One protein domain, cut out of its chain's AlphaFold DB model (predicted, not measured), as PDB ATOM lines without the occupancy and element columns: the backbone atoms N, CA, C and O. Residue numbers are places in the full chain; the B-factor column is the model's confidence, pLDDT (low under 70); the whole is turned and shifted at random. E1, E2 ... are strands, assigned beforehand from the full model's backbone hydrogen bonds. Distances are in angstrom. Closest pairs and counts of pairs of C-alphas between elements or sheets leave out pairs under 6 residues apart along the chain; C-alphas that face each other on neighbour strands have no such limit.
ATOM      1  N   ASN A   4      39.705 -14.851 -27.815       80.00
ATOM      2  CA  ASN A   4      40.673 -15.680 -28.541       80.00
ATOM      3  C   ASN A   4      40.457 -15.560 -30.047       80.00
ATOM      4  O   ASN A   4      39.319 -15.556 -30.533       80.00
ATOM      5  N   ARG A   5      41.555 -15.496 -30.799       84.12
ATOM      6  CA  ARG A   5      41.486 -15.692 -32.247       84.12
ATOM      7  C   ARG A   5      41.119 -17.147 -32.509       84.12
ATOM      8  O   ARG A   5      41.455 -18.030 -31.725       84.12
ATOM      9  N   THR A   6      40.420 -17.413 -33.600       88.19
ATOM     10  CA  THR A   6      39.968 -18.769 -33.922       88.19
ATOM     11  C   THR A   6      40.305 -19.102 -35.361       88.19
ATOM     12  O   THR A   6      39.967 -18.344 -36.265       88.19
ATOM     13  N   LEU A   7      40.910 -20.261 -35.595       90.00
ATOM     14  CA  LEU A   7      41.114 -20.841 -36.917       90.00
ATOM     15  C   LEU A   7      40.288 -22.123 -37.030       90.00
ATOM     16  O   LEU A   7      40.454 -23.044 -36.240       90.00
ATOM     17  N   ASN A   8      39.410 -22.195 -38.025       93.50
ATOM     18  CA  ASN A   8      38.604 -23.378 -38.305       93.50
ATOM     19  C   ASN A   8      39.218 -24.154 -39.472       93.50
ATOM     20  O   ASN A   8      39.442 -23.602 -40.555       93.50
ATOM     21  N   VAL A   9      39.462 -25.442 -39.249       93.75
ATOM     22  CA  VAL A   9      40.096 -26.360 -40.195       93.75
ATOM     23  C   VAL A   9      39.203 -27.585 -40.365       93.75
ATOM     24  O   VAL A   9      38.894 -28.278 -39.399       93.75
ATOM     25  N   SER A  10      38.783 -27.868 -41.596       94.75
ATOM     26  CA  SER A  10      38.190 -29.160 -41.951       94.75
ATOM     27  C   SER A  10      39.296 -30.185 -42.149       94.75
ATOM     28  O   SER A  10      40.317 -29.875 -42.769       94.75
ATOM     29  N   VAL A  11      39.078 -31.394 -41.642       93.38
ATOM     30  CA  VAL A  11      39.991 -32.526 -41.785       93.38
ATOM     31  C   VAL A  11      39.265 -33.666 -42.475       93.38
ATOM     32  O   VAL A  11      38.314 -34.218 -41.925       93.38
ATOM     33  N   ASP A  12      39.737 -34.046 -43.655       92.88
ATOM     34  CA  ASP A  12      39.228 -35.198 -44.397       92.88
ATOM     35  C   ASP A  12      40.200 -36.366 -44.248       92.88
ATOM     36  O   ASP A  12      41.351 -36.285 -44.682       92.88
ATOM     37  N   PHE A  13      39.747 -37.455 -43.620       91.88
ATOM     38  CA  PHE A  13      40.553 -38.659 -43.429       91.88
ATOM     39  C   PHE A  13      40.309 -39.676 -44.547       91.88
ATOM     40  O   PHE A  13      39.199 -40.171 -44.735       91.88
ATOM     41  N   ASN A  14      41.376 -40.035 -45.257       89.31
ATOM     42  CA  ASN A  14      41.375 -41.060 -46.292       89.31
ATOM     43  C   ASN A  14      41.780 -42.401 -45.675       89.31
ATOM     44  O   ASN A  14      42.972 -42.692 -45.544       89.31
ATOM     45  N   CYS A  15      40.796 -43.215 -45.290       91.25
ATOM     46  CA  CYS A  15      41.045 -44.510 -44.667       91.25
ATOM     47  C   CYS A  15      41.461 -45.566 -45.704       91.25
ATOM     48  O   CYS A  15      40.839 -45.723 -46.756       91.25
ATOM     49  N   VAL A  16      42.487 -46.347 -45.372       91.56
ATOM     50  CA  VAL A  16      43.013 -47.438 -46.196       91.56
ATOM     51  C   VAL A  16      43.012 -48.734 -45.394       91.56
ATOM     52  O   VAL A  16      43.646 -48.813 -44.340       91.56
ATOM     53  N   HIS A  17      42.334 -49.759 -45.905       91.12
ATOM     54  CA  HIS A  17      42.460 -51.130 -45.424       91.12
ATOM     55  C   HIS A  17      43.680 -51.774 -46.087       91.12
ATOM     56  O   HIS A  17      43.811 -51.825 -47.312       91.12
ATOM     57  N   ARG A  18      44.625 -52.212 -45.259       87.38
ATOM     58  CA  ARG A  18      45.896 -52.783 -45.685       87.38
ATOM     59  C   ARG A  18      45.781 -54.304 -45.851       87.38
ATOM     60  O   ARG A  18      45.005 -54.942 -45.144       87.38
ATOM     61  N   PRO A  19      46.592 -54.924 -46.731       85.94
ATOM     62  CA  PRO A  19      46.561 -56.373 -46.959       85.94
ATOM     63  C   PRO A  19      46.881 -57.234 -45.728       85.94
ATOM     64  O   PRO A  19      46.595 -58.427 -45.726       85.94
ATOM     65  N   ASP A  20      47.495 -56.647 -44.697       86.31
ATOM     66  CA  ASP A  20      47.780 -57.290 -43.411       86.31
ATOM     67  C   ASP A  20      46.554 -57.349 -42.474       86.31
ATOM     68  O   ASP A  20      46.667 -57.839 -41.351       86.31
ATOM     69  N   GLY A  21      45.389 -56.865 -42.926       85.06
ATOM     70  CA  GLY A  21      44.158 -56.768 -42.139       85.06
ATOM     71  C   GLY A  21      44.103 -55.539 -41.224       85.06
ATOM     72  O   GLY A  21      43.163 -55.401 -40.442       85.06
ATOM     73  N   GLY A  22      45.112 -54.663 -41.281       88.81
ATOM     74  CA  GLY A  22      45.167 -53.423 -40.515       88.81
ATOM     75  C   GLY A  22      44.579 -52.229 -41.265       88.81
ATOM     76  O   GLY A  22      44.384 -52.250 -42.475       88.81
ATOM     77  N   TYR A  23      44.368 -51.131 -40.546       89.25
ATOM     78  CA  TYR A  23      43.916 -49.867 -41.126       89.25
ATOM     79  C   TYR A  23      45.033 -48.820 -41.070       89.25
ATOM     80  O   TYR A  23      45.981 -48.922 -40.284       89.25
ATOM     81  N   GLY A  24      44.976 -47.850 -41.970       87.50
ATOM     82  CA  GLY A  24      45.877 -46.707 -42.053       87.50
ATOM     83  C   GLY A  24      45.203 -45.576 -42.818       87.50
ATOM     84  O   GLY A  24      44.021 -45.668 -43.142       87.50
ATOM     85  N   GLY A  25      45.938 -44.514 -43.124       85.00
ATOM     86  CA  GLY A  25      45.392 -43.445 -43.946       85.00
ATOM     87  C   GLY A  25      46.226 -42.182 -43.932       85.00
ATOM     88  O   GLY A  25      47.234 -42.086 -43.235       85.00
ATOM     89  N   THR A  26      45.773 -41.215 -44.713       85.81
ATOM     90  CA  THR A  26      46.292 -39.847 -44.722       85.81
ATOM     91  C   THR A  26      45.150 -38.882 -44.451       85.81
ATOM     92  O   THR A  26      43.981 -39.240 -44.594       85.81
ATOM     93  N   ALA A  27      45.476 -37.655 -44.058       89.19
ATOM     94  CA  ALA A  27      44.485 -36.609 -43.868       89.19
ATOM     95  C   ALA A  27      44.826 -35.379 -44.703       89.19
ATOM     96  O   ALA A  27      45.999 -35.055 -44.895       89.19
ATOM     97  N   SER A  28      43.788 -34.708 -45.183       90.19
ATOM     98  CA  SER A  28      43.883 -33.395 -45.813       90.19
ATOM     99  C   SER A  28      43.280 -32.350 -44.886       90.19
ATOM    100  O   SER A  28      42.270 -32.610 -44.236       90.19
ATOM    101  N   TYR A  29      43.901 -31.175 -44.832       90.88
ATOM    102  CA  TYR A  29      43.518 -30.082 -43.943       90.88
ATOM    103  C   TYR A  29      43.153 -28.873 -44.792       90.88
ATOM    104  O   TYR A  29      43.900 -28.497 -45.692       90.88
ATOM    105  N   THR A  30      41.994 -28.275 -44.543       92.44
ATOM    106  CA  THR A  30      41.514 -27.118 -45.305       92.44
ATOM    107  C   THR A  30      40.969 -26.067 -44.358       92.44
ATOM    108  O   THR A  30      40.082 -26.356 -43.558       92.44
ATOM    109  N   GLN A  31      41.465 -24.834 -44.460       93.12
ATOM    110  CA  GLN A  31      40.875 -23.709 -43.739       93.12
ATOM    111  C   GLN A  31      39.437 -23.484 -44.208       93.12
ATOM    112  O   GLN A  31      39.193 -23.245 -45.389       93.12
ATOM    113  N   THR A  32      38.490 -23.518 -43.278       94.12
ATOM    114  CA  THR A  32      37.070 -23.245 -43.552       94.12
ATOM    115  C   THR A  32      36.638 -21.863 -43.089       94.12
ATOM    116  O   THR A  32      35.644 -21.330 -43.579       94.12
ATOM    117  N   GLY A  33      37.389 -21.254 -42.174       91.75
ATOM    118  CA  GLY A  33      37.134 -19.902 -41.703       91.75
ATOM    119  C   GLY A  33      38.070 -19.503 -40.577       91.75
ATOM    120  O   GLY A  33      38.818 -20.319 -40.044       91.75
ATOM    121  N   CYS A  34      38.006 -18.241 -40.190       89.50
ATOM    122  CA  CYS A  34      38.788 -17.694 -39.094       89.50
ATOM    123  C   CYS A  34      38.047 -16.529 -38.433       89.50
ATOM    124  O   CYS A  34      37.125 -15.946 -39.014       89.50
ATOM    125  N   MET A  35      38.443 -16.214 -37.206       86.38
ATOM    126  CA  MET A  35      38.000 -15.048 -36.462       86.38
ATOM    127  C   MET A  35      39.225 -14.359 -35.842       86.38
ATOM    128  O   MET A  35      39.897 -14.986 -35.025       86.38
ATOM    129  N   PRO A  36      39.489 -13.083 -36.170       81.56
ATOM    130  CA  PRO A  36      38.733 -12.245 -37.104       81.56
ATOM    131  C   PRO A  36      38.828 -12.726 -38.567       81.56
ATOM    132  O   PRO A  36      39.760 -13.418 -38.966       81.56
ATOM    133  N   SER A  37      37.833 -12.379 -39.390       83.38
ATOM    134  CA  SER A  37      37.702 -12.912 -40.760       83.38
ATOM    135  C   SER A  37      38.791 -12.440 -41.732       83.38
ATOM    136  O   SER A  37      38.878 -12.933 -42.853       83.38
ATOM    137  N   ASN A  38      39.588 -11.449 -41.338       76.56
ATOM    138  CA  ASN A  38      40.686 -10.881 -42.114       76.56
ATOM    139  C   ASN A  38      42.040 -11.549 -41.826       76.56
ATOM    140  O   ASN A  38      43.021 -11.133 -42.425       76.56
ATOM    141  N   MET A  39      42.112 -12.605 -41.007       77.50
ATOM    142  CA  MET A  39      43.364 -13.327 -40.718       77.50
ATOM    143  C   MET A  39      44.040 -13.972 -41.947       77.50
ATOM    144  O   MET A  39      45.110 -14.545 -41.815       77.50
ATOM    145  N   GLY A  40      43.442 -13.898 -43.140       79.75
ATOM    146  CA  GLY A  40      44.038 -14.411 -44.372       79.75
ATOM    147  C   GLY A  40      44.003 -15.938 -44.475       79.75
ATOM    148  O   GLY A  40      43.204 -16.605 -43.814       79.75
ATOM    149  N   THR A  41      44.848 -16.484 -45.351       84.06
ATOM    150  CA  THR A  41      45.015 -17.931 -45.540       84.06
ATOM    151  C   THR A  41      46.171 -18.410 -44.675       84.06
ATOM    152  O   THR A  41      47.333 -18.157 -44.988       84.06
ATOM    153  N   LEU A  42      45.835 -19.099 -43.591       85.38
ATOM    154  CA  LEU A  42      46.769 -19.611 -42.596       85.38
ATOM    155  C   LEU A  42      47.106 -21.080 -42.828       85.38
ATOM    156  O   LEU A  42      48.141 -21.528 -42.361       85.38
ATOM    157  N   VAL A  43      46.254 -21.827 -43.534       87.38
ATOM    158  CA  VAL A  43      46.499 -23.235 -43.873       87.38
ATOM    159  C   VAL A  43      46.984 -23.330 -45.318       87.38
ATOM    160  O   VAL A  43      46.263 -22.940 -46.239       87.38
ATOM    161  N   ASP A  44      48.201 -23.833 -45.526       83.94
ATOM    162  CA  ASP A  44      48.755 -24.058 -46.863       83.94
ATOM    163  C   ASP A  44      48.221 -25.353 -47.513       83.94
ATOM    164  O   ASP A  44      47.498 -26.142 -46.903       83.94
ATOM    165  N   GLY A  45      48.583 -25.597 -48.777       77.81
ATOM    166  CA  GLY A  45      48.137 -26.786 -49.518       77.81
ATOM    167  C   GLY A  45      48.676 -28.126 -48.994       77.81
ATOM    168  O   GLY A  45      48.181 -29.172 -49.402       77.81
ATOM    169  N   ASN A  46      49.668 -28.106 -48.099       78.56
ATOM    170  CA  ASN A  46      50.184 -29.289 -47.410       78.56
ATOM    171  C   ASN A  46      49.524 -29.481 -46.033       78.56
ATOM    172  O   ASN A  46      49.839 -30.442 -45.333       78.56
ATOM    173  N   GLY A  47      48.613 -28.586 -45.647       75.44
ATOM    174  CA  GLY A  47      47.972 -28.579 -44.340       75.44
ATOM    175  C   GLY A  47      48.806 -27.924 -43.246       75.44
ATOM    176  O   GLY A  47      48.430 -28.024 -42.078       75.44
ATOM    177  N   ASN A  48      49.908 -27.248 -43.596       81.50
ATOM    178  CA  ASN A  48      50.680 -26.518 -42.606       81.50
ATOM    179  C   ASN A  48      49.945 -25.256 -42.193       81.50
ATOM    180  O   ASN A  48      49.466 -24.507 -43.044       81.50
ATOM    181  N   ILE A  49      49.905 -25.007 -40.889       81.62
ATOM    182  CA  ILE A  49      49.332 -23.786 -40.333       81.62
ATOM    183  C   ILE A  49      50.458 -22.773 -40.109       81.62
ATOM    184  O   ILE A  49      51.497 -23.112 -39.550       81.62
ATOM    185  N   SER A  50      50.268 -21.546 -40.580       78.31
ATOM    186  CA  SER A  50      51.212 -20.439 -40.471       78.31
ATOM    187  C   SER A  50      50.477 -19.216 -39.940       78.31
ATOM    188  O   SER A  50      49.700 -18.598 -40.665       78.31
ATOM    189  N   LEU A  51      50.717 -18.870 -38.673       74.25
ATOM    190  CA  LEU A  51      50.113 -17.693 -38.036       74.25
ATOM    191  C   LEU A  51      50.865 -16.386 -38.357       74.25
ATOM    192  O   LEU A  51      50.441 -15.316 -37.936       74.25
ATOM    193  N   GLU A  52      51.930 -16.446 -39.169       62.19
ATOM    194  CA  GLU A  52      52.758 -15.284 -39.547       62.19
ATOM    195  C   GLU A  52      51.987 -14.241 -40.389       62.19
ATOM    196  O   GLU A  52      52.403 -13.090 -40.508       62.19
ATOM    197  N   ASN A  53      50.866 -14.646 -41.000       52.53
ATOM    198  CA  ASN A  53      50.102 -13.859 -41.969       52.53
ATOM    199  C   ASN A  53      48.744 -13.380 -41.435       52.53
ATOM    200  O   ASN A  53      47.824 -13.240 -42.235       52.53
ATOM    201  N   THR A  54      48.572 -13.141 -40.130       58.72
ATOM    202  CA  THR A  54      47.317 -12.579 -39.590       58.72
ATOM    203  C   THR A  54      47.350 -11.039 -39.593       58.72
ATOM    204  O   THR A  54      47.856 -10.459 -38.631       58.72
ATOM    205  N   PRO A  55      46.859 -10.329 -40.635       54.28
ATOM    206  CA  PRO A  55      46.828  -8.869 -40.629       54.28
ATOM    207  C   PRO A  55      45.762  -8.326 -39.659       54.28
ATOM    208  O   PRO A  55      44.685  -8.901 -39.509       54.28
ATOM    209  N   ASP A  56      46.090  -7.186 -39.045       56.28
ATOM    210  CA  ASP A  56      45.329  -6.421 -38.042       56.28
ATOM    211  C   ASP A  56      44.952  -7.189 -36.764       56.28
ATOM    212  O   ASP A  56      43.791  -7.487 -36.477       56.28
ATOM    213  N   PHE A  57      45.971  -7.426 -35.938       63.25
ATOM    214  CA  PHE A  57      45.818  -7.588 -34.495       63.25
ATOM    215  C   PHE A  57      45.304  -6.266 -33.890       63.25
ATOM    216  O   PHE A  57      46.064  -5.305 -33.774       63.25
ATOM    217  N   ASP A  58      44.015  -6.195 -33.527       71.12
ATOM    218  CA  ASP A  58      43.515  -5.162 -32.606       71.12
ATOM    219  C   ASP A  58      43.642  -5.680 -31.161       71.12
ATOM    220  O   ASP A  58      42.765  -6.433 -30.709       71.12
ATOM    221  N   PRO A  59      44.690  -5.278 -30.415       71.19
ATOM    222  CA  PRO A  59      44.908  -5.721 -29.036       71.19
ATOM    223  C   PRO A  59      43.780  -5.318 -28.077       71.19
ATOM    224  O   PRO A  59      43.710  -5.815 -26.954       71.19
ATOM    225  N   ASN A  60      42.895  -4.396 -28.473       76.81
ATOM    226  CA  ASN A  60      41.760  -3.993 -27.644       76.81
ATOM    227  C   ASN A  60      40.570  -4.959 -27.762       76.81
ATOM    228  O   ASN A  60      39.671  -4.926 -26.916       76.81
ATOM    229  N   LEU A  61      40.548  -5.801 -28.801       73.81
ATOM    230  CA  LEU A  61      39.459  -6.735 -29.102       73.81
ATOM    231  C   LEU A  61      39.873  -8.200 -28.942       73.81
ATOM    232  O   LEU A  61      39.070  -9.001 -28.455       73.81
ATOM    233  N   TYR A  62      41.105  -8.543 -29.312       74.19
ATOM    234  CA  TYR A  62      41.603  -9.917 -29.323       74.19
ATOM    235  C   TYR A  62      42.821 -10.070 -28.420       74.19
ATOM    236  O   TYR A  62      43.592  -9.128 -28.249       74.19
ATOM    237  N   ASN A  63      42.972 -11.245 -27.812       72.81
ATOM    238  CA  ASN A  63      44.200 -11.583 -27.098       72.81
ATOM    239  C   ASN A  63      45.191 -12.268 -28.052       72.81
ATOM    240  O   ASN A  63      44.903 -12.516 -29.226       72.81
ATOM    241  N   GLU A  64      46.382 -12.527 -27.532       72.69
ATOM    242  CA  GLU A  64      47.478 -13.159 -28.267       72.69
ATOM    243  C   GLU A  64      47.212 -14.653 -28.524       72.69
ATOM    244  O   GLU A  64      47.727 -15.212 -29.486       72.69
ATOM    245  N   SER A  65      46.303 -15.274 -27.770       78.38
ATOM    246  CA  SER A  65      45.939 -16.683 -27.911       78.38
ATOM    247  C   SER A  65      45.217 -17.002 -29.228       78.38
ATOM    248  O   SER A  65      44.404 -16.216 -29.738       78.38
ATOM    249  N   VAL A  66      45.476 -18.200 -29.759       82.50
ATOM    250  CA  VAL A  66      44.808 -18.728 -30.957       82.50
ATOM    251  C   VAL A  66      44.250 -20.118 -30.691       82.50
ATOM    252  O   VAL A  66      44.975 -21.060 -30.388       82.50
ATOM    253  N   ASP A  67      42.944 -20.258 -30.883       88.44
ATOM    254  CA  ASP A  67      42.263 -21.542 -30.849       88.44
ATOM    255  C   ASP A  67      42.213 -22.123 -32.266       88.44
ATOM    256  O   ASP A  67      41.633 -21.534 -33.182       88.44
ATOM    257  N   ILE A  68      42.779 -23.310 -32.456       89.81
ATOM    258  CA  ILE A  68      42.721 -24.051 -33.715       89.81
ATOM    259  C   ILE A  68      41.696 -25.174 -33.574       89.81
ATOM    260  O   ILE A  68      41.862 -26.097 -32.776       89.81
ATOM    261  N   LEU A  69      40.616 -25.094 -34.346       94.00
ATOM    262  CA  LEU A  69      39.495 -26.026 -34.322       94.00
ATOM    263  C   LEU A  69      39.567 -26.940 -35.541       94.00
ATOM    264  O   LEU A  69      39.273 -26.524 -36.661       94.00
ATOM    265  N   PHE A  70      39.896 -28.205 -35.310       94.12
ATOM    266  CA  PHE A  70      39.881 -29.249 -36.323       94.12
ATOM    267  C   PHE A  70      38.548 -29.996 -36.286       94.12
ATOM    268  O   PHE A  70      38.230 -30.695 -35.321       94.12
ATOM    269  N   THR A  71      37.770 -29.865 -37.357       95.88
ATOM    270  CA  THR A  71      36.521 -30.603 -37.553       95.88
ATOM    271  C   THR A  71      36.763 -31.758 -38.509       95.88
ATOM    272  O   THR A  71      37.044 -31.550 -39.686       95.88
ATOM    273  N   LEU A  72      36.648 -32.977 -38.000       94.88
ATOM    274  CA  LEU A  72      36.823 -34.200 -38.762       94.88
ATOM    275  C   LEU A  72      35.563 -34.517 -39.571       94.88
ATOM    276  O   LEU A  72      34.462 -34.610 -39.017       94.88
ATOM    277  N   ALA A  73      35.727 -34.710 -40.876       94.44
ATOM    278  CA  ALA A  73      34.685 -35.254 -41.726       94.44
ATOM    279  C   ALA A  73      34.481 -36.740 -41.404       94.44
ATOM    280  O   ALA A  73      35.419 -37.538 -41.390       94.44
ATOM    281  N   THR A  74      33.235 -37.110 -41.128       92.81
ATOM    282  CA  THR A  74      32.839 -38.489 -40.835       92.81
ATOM    283  C   THR A  74      31.459 -38.761 -41.446       92.81
ATOM    284  O   THR A  74      30.605 -37.869 -41.420       92.81
ATOM    285  N   PRO A  75      31.199 -39.964 -41.995       94.75
ATOM    286  CA  PRO A  75      32.105 -41.116 -42.079       94.75
ATOM    287  C   PRO A  75      33.206 -40.964 -43.142       94.75
ATOM    288  O   PRO A  75      33.022 -40.261 -44.134       94.75
ATOM    289  N   ALA A  76      34.323 -41.672 -42.959       93.19
ATOM    290  CA  ALA A  76      35.376 -41.787 -43.969       93.19
ATOM    291  C   ALA A  76      35.127 -42.989 -44.884       93.19
ATOM    292  O   ALA A  76      34.678 -44.045 -44.431       93.19
ATOM    293  N   ALA A  77      35.471 -42.846 -46.163       93.12
ATOM    294  CA  ALA A  77      35.510 -43.964 -47.097       93.12
ATOM    295  C   ALA A  77      36.764 -44.822 -46.857       93.12
ATOM    296  O   ALA A  77      37.858 -44.296 -46.646       93.12
ATOM    297  N   ILE A  78      36.601 -46.143 -46.914       92.25
ATOM    298  CA  ILE A  78      37.683 -47.121 -46.818       92.25
ATOM    299  C   ILE A  78      38.055 -47.580 -48.224       92.25
ATOM    300  O   ILE A  78      37.242 -48.152 -48.949       92.25
ATOM    301  N   THR A  79      39.315 -47.379 -48.592       91.69
ATOM    302  CA  THR A  79      39.904 -47.910 -49.829       91.69
ATOM    303  C   THR A  79      40.712 -49.177 -49.519       91.69
ATOM    304  O   THR A  79      41.420 -49.182 -48.514       91.69
ATOM    305  N   PRO A  80      40.680 -50.236 -50.351       90.94
ATOM    306  CA  PRO A  80      39.927 -50.392 -51.603       90.94
ATOM    307  C   PRO A  80      38.500 -50.938 -51.431       90.94
ATOM    308  O   PRO A  80      37.803 -51.126 -52.427       90.94
ATOM    309  N   ASP A  81      38.063 -51.200 -50.200       89.56
ATOM    310  CA  ASP A  81      36.811 -51.915 -49.911       89.56
ATOM    311  C   ASP A  81      35.540 -51.170 -50.356       89.56
ATOM    312  O   ASP A  81      34.485 -51.787 -50.500       89.56
ATOM    313  N   ASN A  82      35.629 -49.854 -50.584       90.50
ATOM    314  CA  ASN A  82      34.510 -48.954 -50.896       90.50
ATOM    315  C   ASN A  82      33.391 -48.987 -49.840       90.50
ATOM    316  O   ASN A  82      32.222 -48.738 -50.140       90.50
ATOM    317  N   THR A  83      33.749 -49.295 -48.596       93.12
ATOM    318  CA  THR A  83      32.875 -49.194 -47.425       93.12
ATOM    319  C   THR A  83      33.105 -47.862 -46.715       93.12
ATOM    320  O   THR A  83      33.973 -47.078 -47.097       93.12
ATOM    321  N   THR A  84      32.315 -47.571 -45.683       94.44
ATOM    322  CA  THR A  84      32.477 -46.371 -44.857       94.44
ATOM    323  C   THR A  84      32.621 -46.746 -43.392       94.44
ATOM    324  O   THR A  84      31.985 -47.700 -42.948       94.44
ATOM    325  N   THR A  85      33.383 -45.965 -42.632       94.44
ATOM    326  CA  THR A  85      33.536 -46.134 -41.182       94.44
ATOM    327  C   THR A  85      33.419 -44.799 -40.465       94.44
ATOM    328  O   THR A  85      33.785 -43.758 -41.021       94.44
ATOM    329  N   GLN A  86      32.893 -44.810 -39.240       95.12
ATOM    330  CA  GLN A  86      32.949 -43.625 -38.393       95.12
ATOM    331  C   GLN A  86      34.397 -43.323 -38.011       95.12
ATOM    332  O   GLN A  86      35.177 -44.226 -37.701       95.12
ATOM    333  N   VAL A  87      34.740 -42.040 -38.000       94.31
ATOM    334  CA  VAL A  87      36.051 -41.564 -37.563       94.31
ATOM    335  C   VAL A  87      35.844 -40.496 -36.508       94.31
ATOM    336  O   VAL A  87      35.007 -39.605 -36.652       94.31
ATOM    337  N   VAL A  88      36.601 -40.605 -35.427       95.56
ATOM    338  CA  VAL A  88      36.595 -39.649 -34.318       95.56
ATOM    339  C   VAL A  88      38.026 -39.291 -33.950       95.56
ATOM    340  O   VAL A  88      38.949 -40.041 -34.261       95.56
ATOM    341  N   TRP A  89      38.227 -38.175 -33.257       95.38
ATOM    342  CA  TRP A  89      39.525 -37.896 -32.648       95.38
ATOM    343  C   TRP A  89      39.838 -38.921 -31.556       95.38
ATOM    344  O   TRP A  89      38.949 -39.338 -30.807       95.38
ATOM    345  N   ALA A  90      41.103 -39.332 -31.479       91.50
ATOM    346  CA  ALA A  90      41.546 -40.368 -30.563       91.50
ATOM    347  C   ALA A  90      41.318 -39.964 -29.102       91.50
ATOM    348  O   ALA A  90      41.617 -38.839 -28.692       91.50
ATOM    349  N   ARG A  91      40.782 -40.897 -28.315       88.00
ATOM    350  CA  ARG A  91      40.447 -40.677 -26.901       88.00
ATOM    351  C   ARG A  91      40.516 -41.940 -26.047       88.00
ATOM    352  O   ARG A  91      40.634 -41.836 -24.831       88.00
ATOM    353  N   VAL A  92      40.343 -43.118 -26.652       83.44
ATOM    354  CA  VAL A  92      40.281 -44.401 -25.939       83.44
ATOM    355  C   VAL A  92      41.678 -44.995 -25.804       83.44
ATOM    356  O   VAL A  92      42.089 -45.377 -24.712       83.44
ATOM    357  N   ASN A  93      42.403 -45.055 -26.918       81.12
ATOM    358  CA  ASN A  93      43.713 -45.680 -27.056       81.12
ATOM    359  C   ASN A  93      44.844 -44.650 -27.215       81.12
ATOM    360  O   ASN A  93      46.010 -45.027 -27.332       81.12
ATOM    361  N   GLY A  94      44.518 -43.356 -27.205       81.12
ATOM    362  CA  GLY A  94      45.482 -42.266 -27.301       81.12
ATOM    363  C   GLY A  94      44.871 -40.912 -26.951       81.12
ATOM    364  O   GLY A  94      43.837 -40.829 -26.291       81.12
ATOM    365  N   VAL A  95      45.533 -39.849 -27.402       84.19
ATOM    366  CA  VAL A  95      45.081 -38.460 -27.257       84.19
ATOM    367  C   VAL A  95      44.796 -37.864 -28.630       84.19
ATOM    368  O   VAL A  95      45.449 -38.229 -29.605       84.19
ATOM    369  N   GLY A  96      43.848 -36.928 -28.703       84.56
ATOM    370  CA  GLY A  96      43.400 -36.355 -29.975       84.56
ATOM    371  C   GLY A  96      44.503 -35.644 -30.758       84.56
ATOM    372  O   GLY A  96      44.446 -35.613 -31.982       84.56
ATOM    373  N   ALA A  97      45.526 -35.132 -30.070       88.31
ATOM    374  CA  ALA A  97      46.775 -34.678 -30.666       88.31
ATOM    375  C   ALA A  97      47.928 -34.742 -29.663       88.31
ATOM    376  O   ALA A  97      47.735 -34.573 -28.459       88.31
ATOM    377  N   THR A  98      49.139 -34.939 -30.177       85.75
ATOM    378  CA  THR A  98      50.388 -34.698 -29.439       85.75
ATOM    379  C   THR A  98      51.109 -33.499 -30.036       85.75
ATOM    380  O   THR A  98      51.057 -33.296 -31.245       85.75
ATOM    381  N   ILE A  99      51.765 -32.697 -29.203       82.88
ATOM    382  CA  ILE A  99      52.448 -31.470 -29.629       82.88
ATOM    383  C   ILE A  99      53.909 -31.595 -29.236       82.88
ATOM    384  O   ILE A  99      54.232 -31.970 -28.108       82.88
ATOM    385  N   THR A 100      54.797 -31.348 -30.191       82.38
ATOM    386  CA  THR A 100      56.238 -31.528 -30.019       82.38
ATOM    387  C   THR A 100      56.988 -30.280 -30.453       82.38
ATOM    388  O   THR A 100      56.722 -29.729 -31.520       82.38
ATOM    389  N   VAL A 101      57.948 -29.855 -29.632       80.06
ATOM    390  CA  VAL A 101      58.841 -28.728 -29.929       80.06
ATOM    391  C   VAL A 101      60.077 -29.276 -30.653       80.06
ATOM    392  O   VAL A 101      60.858 -30.004 -30.032       80.06
ATOM    393  N   PRO A 102      60.299 -28.984 -31.949       71.88
ATOM    394  CA  PRO A 102      61.373 -29.597 -32.735       71.88
ATOM    395  C   PRO A 102      62.779 -29.285 -32.214       71.88
ATOM    396  O   PRO A 102      63.693 -30.082 -32.404       71.88
ATOM    397  N   GLN A 103      62.960 -28.137 -31.557       72.25
ATOM    398  CA  GLN A 103      64.246 -27.712 -30.991       72.25
ATOM    399  C   GLN A 103      64.488 -28.239 -29.563       72.25
ATOM    400  O   GLN A 103      65.516 -27.936 -28.962       72.25
ATOM    401  N   GLY A 104      63.573 -29.060 -29.033       65.94
ATOM    402  CA  GLY A 104      63.531 -29.414 -27.616       65.94
ATOM    403  C   GLY A 104      62.837 -28.331 -26.781       65.94
ATOM    404  O   GLY A 104      62.748 -27.179 -27.193       65.94
ATOM    405  N   GLY A 105      62.298 -28.715 -25.623       70.06
ATOM    406  CA  GLY A 105      61.463 -27.847 -24.784       70.06
ATOM    407  C   GLY A 105      60.141 -28.517 -24.410       70.06
ATOM    408  O   GLY A 105      59.961 -29.716 -24.640       70.06
ATOM    409  N   SER A 106      59.225 -27.751 -23.822       70.06
ATOM    410  CA  SER A 106      57.875 -28.202 -23.479       70.06
ATOM    411  C   SER A 106      56.846 -27.369 -24.224       70.06
ATOM    412  O   SER A 106      56.914 -26.154 -24.164       70.06
ATOM    413  N   ALA A 107      55.865 -28.027 -24.838       75.81
ATOM    414  CA  ALA A 107      54.683 -27.387 -25.420       75.81
ATOM    415  C   ALA A 107      53.614 -27.134 -24.334       75.81
ATOM    416  O   ALA A 107      52.464 -27.549 -24.468       75.81
ATOM    417  N   SER A 108      54.030 -26.608 -23.176       78.50
ATOM    418  CA  SER A 108      53.170 -26.493 -21.989       78.50
ATOM    419  C   SER A 108      52.129 -25.384 -22.101       78.50
ATOM    420  O   SER A 108      51.155 -25.419 -21.352       78.50
ATOM    421  N   GLU A 109      52.316 -24.427 -23.015       76.56
ATOM    422  CA  GLU A 109      51.284 -23.437 -23.336       76.56
ATOM    423  C   GLU A 109      50.102 -24.043 -24.092       76.56
ATOM    424  O   GLU A 109      49.009 -23.476 -24.059       76.56
ATOM    425  N   PHE A 110      50.259 -25.218 -24.703       83.06
ATOM    426  CA  PHE A 110      49.179 -25.819 -25.466       83.06
ATOM    427  C   PHE A 110      48.227 -26.645 -24.617       83.06
ATOM    428  O   PHE A 110      48.620 -27.516 -23.838       83.06
ATOM    429  N   GLN A 111      46.937 -26.463 -24.883       88.12
ATOM    430  CA  GLN A 111      45.898 -27.354 -24.393       88.12
ATOM    431  C   GLN A 111      45.213 -28.063 -25.558       88.12
ATOM    432  O   GLN A 111      44.661 -27.433 -26.455       88.12
ATOM    433  N   VAL A 112      45.196 -29.395 -25.510       89.44
ATOM    434  CA  VAL A 112      44.445 -30.228 -26.455       89.44
ATOM    435  C   VAL A 112      43.121 -30.632 -25.818       89.44
ATOM    436  O   VAL A 112      43.093 -31.309 -24.789       89.44
ATOM    437  N   ILE A 113      42.016 -30.228 -26.432       91.06
ATOM    438  CA  ILE A 113      40.660 -30.454 -25.936       91.06
ATOM    439  C   ILE A 113      39.911 -31.343 -26.927       91.06
ATOM    440  O   ILE A 113      39.779 -31.028 -28.108       91.06
ATOM    441  N   THR A 114      39.376 -32.450 -26.416       89.50
ATOM    442  CA  THR A 114      38.415 -33.313 -27.113       89.50
ATOM    443  C   THR A 114      37.207 -33.525 -26.207       89.50
ATOM    444  O   THR A 114      37.349 -33.586 -24.984       89.50
ATOM    445  N   SER A 115      36.005 -33.619 -26.783       84.56
ATOM    446  CA  SER A 115      34.778 -33.850 -26.014       84.56
ATOM    447  C   SER A 115      34.009 -35.066 -26.526       84.56
ATOM    448  O   SER A 115      33.765 -35.174 -27.730       84.56
ATOM    449  N   PRO A 116      33.510 -35.947 -25.637       84.44
ATOM    450  CA  PRO A 116      32.598 -37.013 -26.031       84.44
ATOM    451  C   PRO A 116      31.297 -36.523 -26.679       84.44
ATOM    452  O   PRO A 116      30.709 -37.270 -27.456       84.44
ATOM    453  N   SER A 117      30.852 -35.295 -26.380       88.31
ATOM    454  CA  SER A 117      29.648 -34.697 -26.979       88.31
ATOM    455  C   SER A 117      29.854 -34.233 -28.423       88.31
ATOM    456  O   SER A 117      28.881 -34.001 -29.137       88.31
ATOM    457  N   SER A 118      31.110 -34.060 -28.837       91.00
ATOM    458  CA  SER A 118      31.507 -33.549 -30.153       91.00
ATOM    459  C   SER A 118      32.773 -34.287 -30.603       91.00
ATOM    460  O   SER A 118      33.842 -33.689 -30.683       91.00
ATOM    461  N   PRO A 119      32.688 -35.610 -30.840       92.69
ATOM    462  CA  PRO A 119      33.864 -36.467 -31.023       92.69
ATOM    463  C   PRO A 119      34.619 -36.206 -32.338       92.69
ATOM    464  O   PRO A 119      35.734 -36.687 -32.522       92.69
ATOM    465  N   ASN A 120      34.015 -35.445 -33.246       94.06
ATOM    466  CA  ASN A 120      34.603 -34.972 -34.492       94.06
ATOM    467  C   ASN A 120      35.293 -33.604 -34.355       94.06
ATOM    468  O   ASN A 120      35.891 -33.143 -35.320       94.06
ATOM    469  N   LEU A 121      35.226 -32.947 -33.194       94.50
ATOM    470  CA  LEU A 121      35.884 -31.667 -32.947       94.50
ATOM    471  C   LEU A 121      37.089 -31.849 -32.018       94.50
ATOM    472  O   LEU A 121      36.976 -32.416 -30.929       94.50
ATOM    473  N   LEU A 122      38.230 -31.333 -32.458       93.62
ATOM    474  CA  LEU A 122      39.460 -31.209 -31.690       93.62
ATOM    475  C   LEU A 122      39.806 -29.729 -31.622       93.62
ATOM    476  O   LEU A 122      39.872 -29.064 -32.654       93.62
ATOM    477  N   THR A 123      40.042 -29.220 -30.421       92.56
ATOM    478  CA  THR A 123      40.492 -27.843 -30.224       92.56
ATOM    479  C   THR A 123      41.892 -27.865 -29.651       92.56
ATOM    480  O   THR A 123      42.150 -28.541 -28.657       92.56
ATOM    481  N   ILE A 124      42.791 -27.132 -30.289       89.69
ATOM    482  CA  ILE A 124      44.127 -26.874 -29.783       89.69
ATOM    483  C   ILE A 124      44.173 -25.402 -29.410       89.69
ATOM    484  O   ILE A 124      44.030 -24.549 -30.278       89.69
ATOM    485  N   VAL A 125      44.297 -25.126 -28.119       87.62
ATOM    486  CA  VAL A 125      44.420 -23.769 -27.589       87.62
ATOM    487  C   VAL A 125      45.899 -23.457 -27.472       87.62
ATOM    488  O   VAL A 125      46.606 -24.164 -26.753       87.62
ATOM    489  N   ASP A 126      46.338 -22.421 -28.177       81.88
ATOM    490  CA  ASP A 126      47.642 -21.794 -28.004       81.88
ATOM    491  C   ASP A 126      47.502 -20.634 -27.012       81.88
ATOM    492  O   ASP A 126      46.809 -19.654 -27.301       81.88
ATOM    493  N   ASN A 127      48.069 -20.771 -25.811       76.00
ATOM    494  CA  ASN A 127      47.918 -19.767 -24.752       76.00
ATOM    495  C   ASN A 127      48.971 -18.646 -24.806       76.00
ATOM    496  O   ASN A 127      48.868 -17.722 -23.998       76.00
ATOM    497  N   ASP A 128      49.942 -18.701 -25.720       65.94
ATOM    498  CA  ASP A 128      51.008 -17.699 -25.869       65.94
ATOM    499  C   ASP A 128      51.242 -17.378 -27.364       65.94
ATOM    500  O   ASP A 128      50.761 -18.092 -28.237       65.94
ATOM    501  N   ASP A 129      51.942 -16.288 -27.676       61.31
ATOM    502  CA  ASP A 129      52.395 -15.930 -29.036       61.31
ATOM    503  C   ASP A 129      53.924 -16.003 -29.116       61.31
ATOM    504  O   ASP A 129      54.619 -15.113 -29.624       61.31
ATOM    505  N   ASP A 130      54.490 -17.065 -28.543       62.03
ATOM    506  CA  ASP A 130      55.920 -17.271 -28.633       62.03
ATOM    507  C   ASP A 130      56.330 -17.675 -30.060       62.03
ATOM    508  O   ASP A 130      55.600 -18.291 -30.839       62.03
ATOM    509  N   SER A 131      57.536 -17.270 -30.463       61.34
ATOM    510  CA  SER A 131      57.990 -17.427 -31.853       61.34
ATOM    511  C   SER A 131      58.479 -18.832 -32.204       61.34
ATOM    512  O   SER A 131      59.360 -19.003 -33.053       61.34
ATOM    513  N   ASN A 132      57.947 -19.841 -31.521       66.38
ATOM    514  CA  ASN A 132      58.396 -21.215 -31.622       66.38
ATOM    515  C   ASN A 132      57.611 -21.987 -32.682       66.38
ATOM    516  O   ASN A 132      56.415 -21.835 -32.882       66.38
ATOM    517  N   THR A 133      58.306 -22.884 -33.377       69.38
ATOM    518  CA  THR A 133      57.673 -23.838 -34.292       69.38
ATOM    519  C   THR A 133      57.229 -25.069 -33.508       69.38
ATOM    520  O   THR A 133      58.026 -25.618 -32.750       69.38
ATOM    521  N   TYR A 134      56.009 -25.552 -33.747       73.75
ATOM    522  CA  TYR A 134      55.440 -26.713 -33.062       73.75
ATOM    523  C   TYR A 134      54.940 -27.749 -34.066       73.75
ATOM    524  O   TYR A 134      54.203 -27.441 -34.996       73.75
ATOM    525  N   ASN A 135      55.299 -29.011 -33.860       74.62
ATOM    526  CA  ASN A 135      54.771 -30.122 -34.642       74.62
ATOM    527  C   ASN A 135      53.593 -30.744 -33.894       74.62
ATOM    528  O   ASN A 135      53.782 -31.353 -32.836       74.62
ATOM    529  N   TYR A 136      52.402 -30.630 -34.467       76.50
ATOM    530  CA  TYR A 136      51.180 -31.232 -33.951       76.50
ATOM    531  C   TYR A 136      50.957 -32.539 -34.693       76.50
ATOM    532  O   TYR A 136      50.989 -32.574 -35.915       76.50
ATOM    533  N   LYS A 137      50.703 -33.617 -33.964       82.44
ATOM    534  CA  LYS A 137      50.344 -34.921 -34.516       82.44
ATOM    535  C   LYS A 137      48.953 -35.282 -34.008       82.44
ATOM    536  O   LYS A 137      48.857 -35.929 -32.957       82.44
ATOM    537  N   PRO A 138      47.880 -34.794 -34.661       88.69
ATOM    538  CA  PRO A 138      46.528 -35.254 -34.409       88.69
ATOM    539  C   PRO A 138      46.432 -36.764 -34.604       88.69
ATOM    540  O   PRO A 138      47.190 -37.351 -35.369       88.69
ATOM    541  N   ALA A 139      45.499 -37.413 -33.931       90.38
ATOM    542  CA  ALA A 139      45.276 -38.840 -34.089       90.38
ATOM    543  C   ALA A 139      43.789 -39.149 -34.078       90.38
ATOM    544  O   ALA A 139      43.017 -38.517 -33.360       90.38
ATOM    545  N   VAL A 140      43.396 -40.139 -34.866       92.81
ATOM    546  CA  VAL A 140      42.011 -40.573 -35.014       92.81
ATOM    547  C   VAL A 140      41.827 -42.005 -34.538       92.81
ATOM    548  O   VAL A 140      42.767 -42.801 -34.492       92.81
ATOM    549  N   GLU A 141      40.589 -42.333 -34.201       93.75
ATOM    550  CA  GLU A 141      40.134 -43.681 -33.895       93.75
ATOM    551  C   GLU A 141      38.990 -44.072 -34.829       93.75
ATOM    552  O   GLU A 141      38.176 -43.232 -35.222       93.75
ATOM    553  N   LEU A 142      38.925 -45.366 -35.154       93.12
ATOM    554  CA  LEU A 142      37.839 -45.988 -35.912       93.12
ATOM    555  C   LEU A 142      36.973 -46.818 -34.945       93.12
ATOM    556  O   LEU A 142      37.328 -47.969 -34.652       93.12
ATOM    557  N   PRO A 143      35.873 -46.271 -34.388       93.44
ATOM    558  CA  PRO A 143      35.123 -46.921 -33.309       93.44
ATOM    559  C   PRO A 143      34.510 -48.257 -33.731       93.44
ATOM    560  O   PRO A 143      34.582 -49.234 -32.986       93.44
ATOM    561  N   ASP A 144      33.997 -48.322 -34.961       92.81
ATOM    562  CA  ASP A 144      33.362 -49.517 -35.532       92.81
ATOM    563  C   ASP A 144      34.367 -50.656 -35.792       92.81
ATOM    564  O   ASP A 144      33.983 -51.797 -36.036       92.81
ATOM    565  N   LEU A 145      35.666 -50.355 -35.702       90.38
ATOM    566  CA  LEU A 145      36.779 -51.272 -35.941       90.38
ATOM    567  C   LEU A 145      37.595 -51.502 -34.659       90.38
ATOM    568  O   LEU A 145      38.813 -51.659 -34.696       90.38
ATOM    569  N   GLY A 146      36.920 -51.498 -33.506       88.31
ATOM    570  CA  GLY A 146      37.542 -51.766 -32.206       88.31
ATOM    571  C   GLY A 146      38.377 -50.603 -31.665       88.31
ATOM    572  O   GLY A 146      39.323 -50.832 -30.915       88.31
ATOM    573  N   ASN A 147      38.029 -49.363 -32.030       88.19
ATOM    574  CA  ASN A 147      38.804 -48.150 -31.734       88.19
ATOM    575  C   ASN A 147      40.230 -48.217 -32.303       88.19
ATOM    576  O   ASN A 147      41.202 -47.872 -31.625       88.19
ATOM    577  N   TYR A 148      40.359 -48.689 -33.547       87.25
ATOM    578  CA  TYR A 148      41.647 -48.757 -34.230       87.25
ATOM    579  C   TYR A 148      42.283 -47.359 -34.285       87.25
ATOM    580  O   TYR A 148      41.684 -46.440 -34.839       87.25
ATOM    581  N   TYR A 149      43.475 -47.207 -33.702       89.06
ATOM    582  CA  TYR A 149      44.168 -45.925 -33.539       89.06
ATOM    583  C   TYR A 149      45.100 -45.624 -34.719       89.06
ATOM    584  O   TYR A 149      45.880 -46.485 -35.137       89.06
ATOM    585  N   ILE A 150      45.048 -44.393 -35.233       86.62
ATOM    586  CA  ILE A 150      45.867 -43.925 -36.356       86.62
ATOM    587  C   ILE A 150      46.372 -42.514 -36.049       86.62
ATOM    588  O   ILE A 150      45.585 -41.579 -35.930       86.62
ATOM    589  N   SER A 151      47.691 -42.338 -35.955       84.38
ATOM    590  CA  SER A 151      48.302 -41.008 -35.895       84.38
ATOM    591  C   SER A 151      48.338 -40.364 -37.280       84.38
ATOM    592  O   SER A 151      48.722 -41.009 -38.255       84.38
ATOM    593  N   LEU A 152      47.986 -39.087 -37.345       80.81
ATOM    594  CA  LEU A 152      48.090 -38.233 -38.519       80.81
ATOM    595  C   LEU A 152      49.317 -37.328 -38.346       80.81
ATOM    596  O   LEU A 152      49.530 -36.767 -37.272       80.81
ATOM    597  N   ASP A 153      50.120 -37.167 -39.394       65.62
ATOM    598  CA  ASP A 153      51.349 -36.361 -39.356       65.62
ATOM    599  C   ASP A 153      51.214 -35.044 -40.163       65.62
ATOM    600  O   ASP A 153      51.695 -34.981 -41.295       65.62
ATOM    601  N   PRO A 154      50.582 -33.974 -39.641       54.81
ATOM    602  CA  PRO A 154      50.758 -32.612 -40.150       54.81
ATOM    603  C   PRO A 154      51.961 -31.896 -39.490       54.81
ATOM    604  O   PRO A 154      52.446 -32.294 -38.432       54.81
ATOM    605  N   GLN A 155      52.460 -30.822 -40.112       53.06
ATOM    606  CA  GLN A 155      53.425 -29.879 -39.515       53.06
ATOM    607  C   GLN A 155      52.761 -28.499 -39.368       53.06
ATOM    608  O   GLN A 155      51.859 -28.177 -40.127       53.06
ATOM    609  N   ILE A 156      53.156 -27.670 -38.397       50.47
ATOM    610  CA  ILE A 156      52.657 -26.287 -38.221       50.47
ATOM    611  C   ILE A 156      53.856 -25.389 -37.885       50.47
ATOM    612  O   ILE A 156      54.777 -25.807 -37.189       50.47
ATOM    613  N   VAL A 157      53.882 -24.159 -38.398       47.41
ATOM    614  CA  VAL A 157      54.984 -23.206 -38.205       47.41
ATOM    615  C   VAL A 157      54.437 -21.899 -37.627       47.41
ATOM    616  O   VAL A 157      53.896 -21.076 -38.360       47.41
ATOM    617  N   ASN A 158      54.602 -21.700 -36.314       41.16
ATOM    618  CA  ASN A 158      54.413 -20.404 -35.655       41.16
ATOM    619  C   ASN A 158      55.712 -19.594 -35.775       41.16
ATOM    620  O   ASN A 158      56.754 -20.022 -35.275       41.16
TER     621      ASN A 158
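This is residues 4 to 158 of the 161 residues of an uncharacterized protein of Xanthomonadaceae bacterium (UniProt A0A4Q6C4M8). A large, strongly twisted sheet, built along the long hairpin of E1 and E2, wraps partly round the domain through E3, E8 and E7, and the small sheet of E6, E9 and E10 lies across from E1 and E2, making a loose, incompletely closed barrel-like body. E4 and E5 extend the large sheet beside the far part of E1. The printed part has 155 residues, with no named helix and ten named strands in the order E1 to E10; the class is all strand, though 76 of the 155 residues, under half, are in named elements. The large sheet is branched and mixed, while the small one runs E6, E9, E10, all antiparallel. The whole is compact, with a radius of gyration of the C-alphas of 16.1 A, yet elongated, spanning 53 by 31 by 29 A.

In the branched sheet, E1, residues 4 to 17, begins with C-alpha 4 at (40.673, -15.680, -28.541) and is 39.3 A long. E2, residues 23 to 35, is 35.6 A long and bends by 50 degrees at residue 32. E3, residues 62 to 72, is 26.5 A long and bends by 75 degrees at residue 65. E8, residues 118 to 126, is 20.1 A long and bends by 62 degrees at residue 121. E7 is residues 110 to 115, E4 is 76 to 79 and E5 is 83 to 85. In the small sheet, E9, residues 135 to 142, is 23.2 A long; E6 is residues 97 to 100, and E10, residues 148 to 151, ends with C-alpha 151 at (48.302, -41.008, -35.895).

E2 lies on one side of E1, antiparallel, with N 10 and O 30 at 2.8 A; the two form a hairpin. E3 and E4 lie on the other side of E1, both parallel to it, with N 7 and O 67 at 2.8 A and N 17 and O 79 at 2.8 A. E8 is antiparallel to E3, with N 68 and O 124 at 2.8 A, and forms a hairpin with E7, N 113 and O 123 at 2.8 A. E4 and E5 form another hairpin, N 78 and O 83 at 2.8 A. In the small sheet E9 is antiparallel to E6, N 100 and O 135 at 2.8 A, and forms a hairpin with E10, N 140 and O 150 at 2.8 A. Between the sheets, the closest C-alphas of E2 and E10, Gly 24 and Ile 150, are 6.3 A apart, and those of E6 and E7, Ala 97 and Val 112, 6.6 A. E8 and E9 are near each other, while E1 and E9 are apart.

The C-alphas of Pro 19 and Asn 60, the two farthest apart, are 56.0 A from each other. The printed part has no cut. The links E2 to E3, residues 36 to 61, and E5 to E6 are long. Residues 49 to 50 pair, parallel, with 156 to 157, and residues 88 to 89, antiparallel, with 140 to 141 of E9. The mean pLDDT of the printed part is 82.9; residues 52 to 57, 104, 128 to 133 and 153 to 158 are under 70.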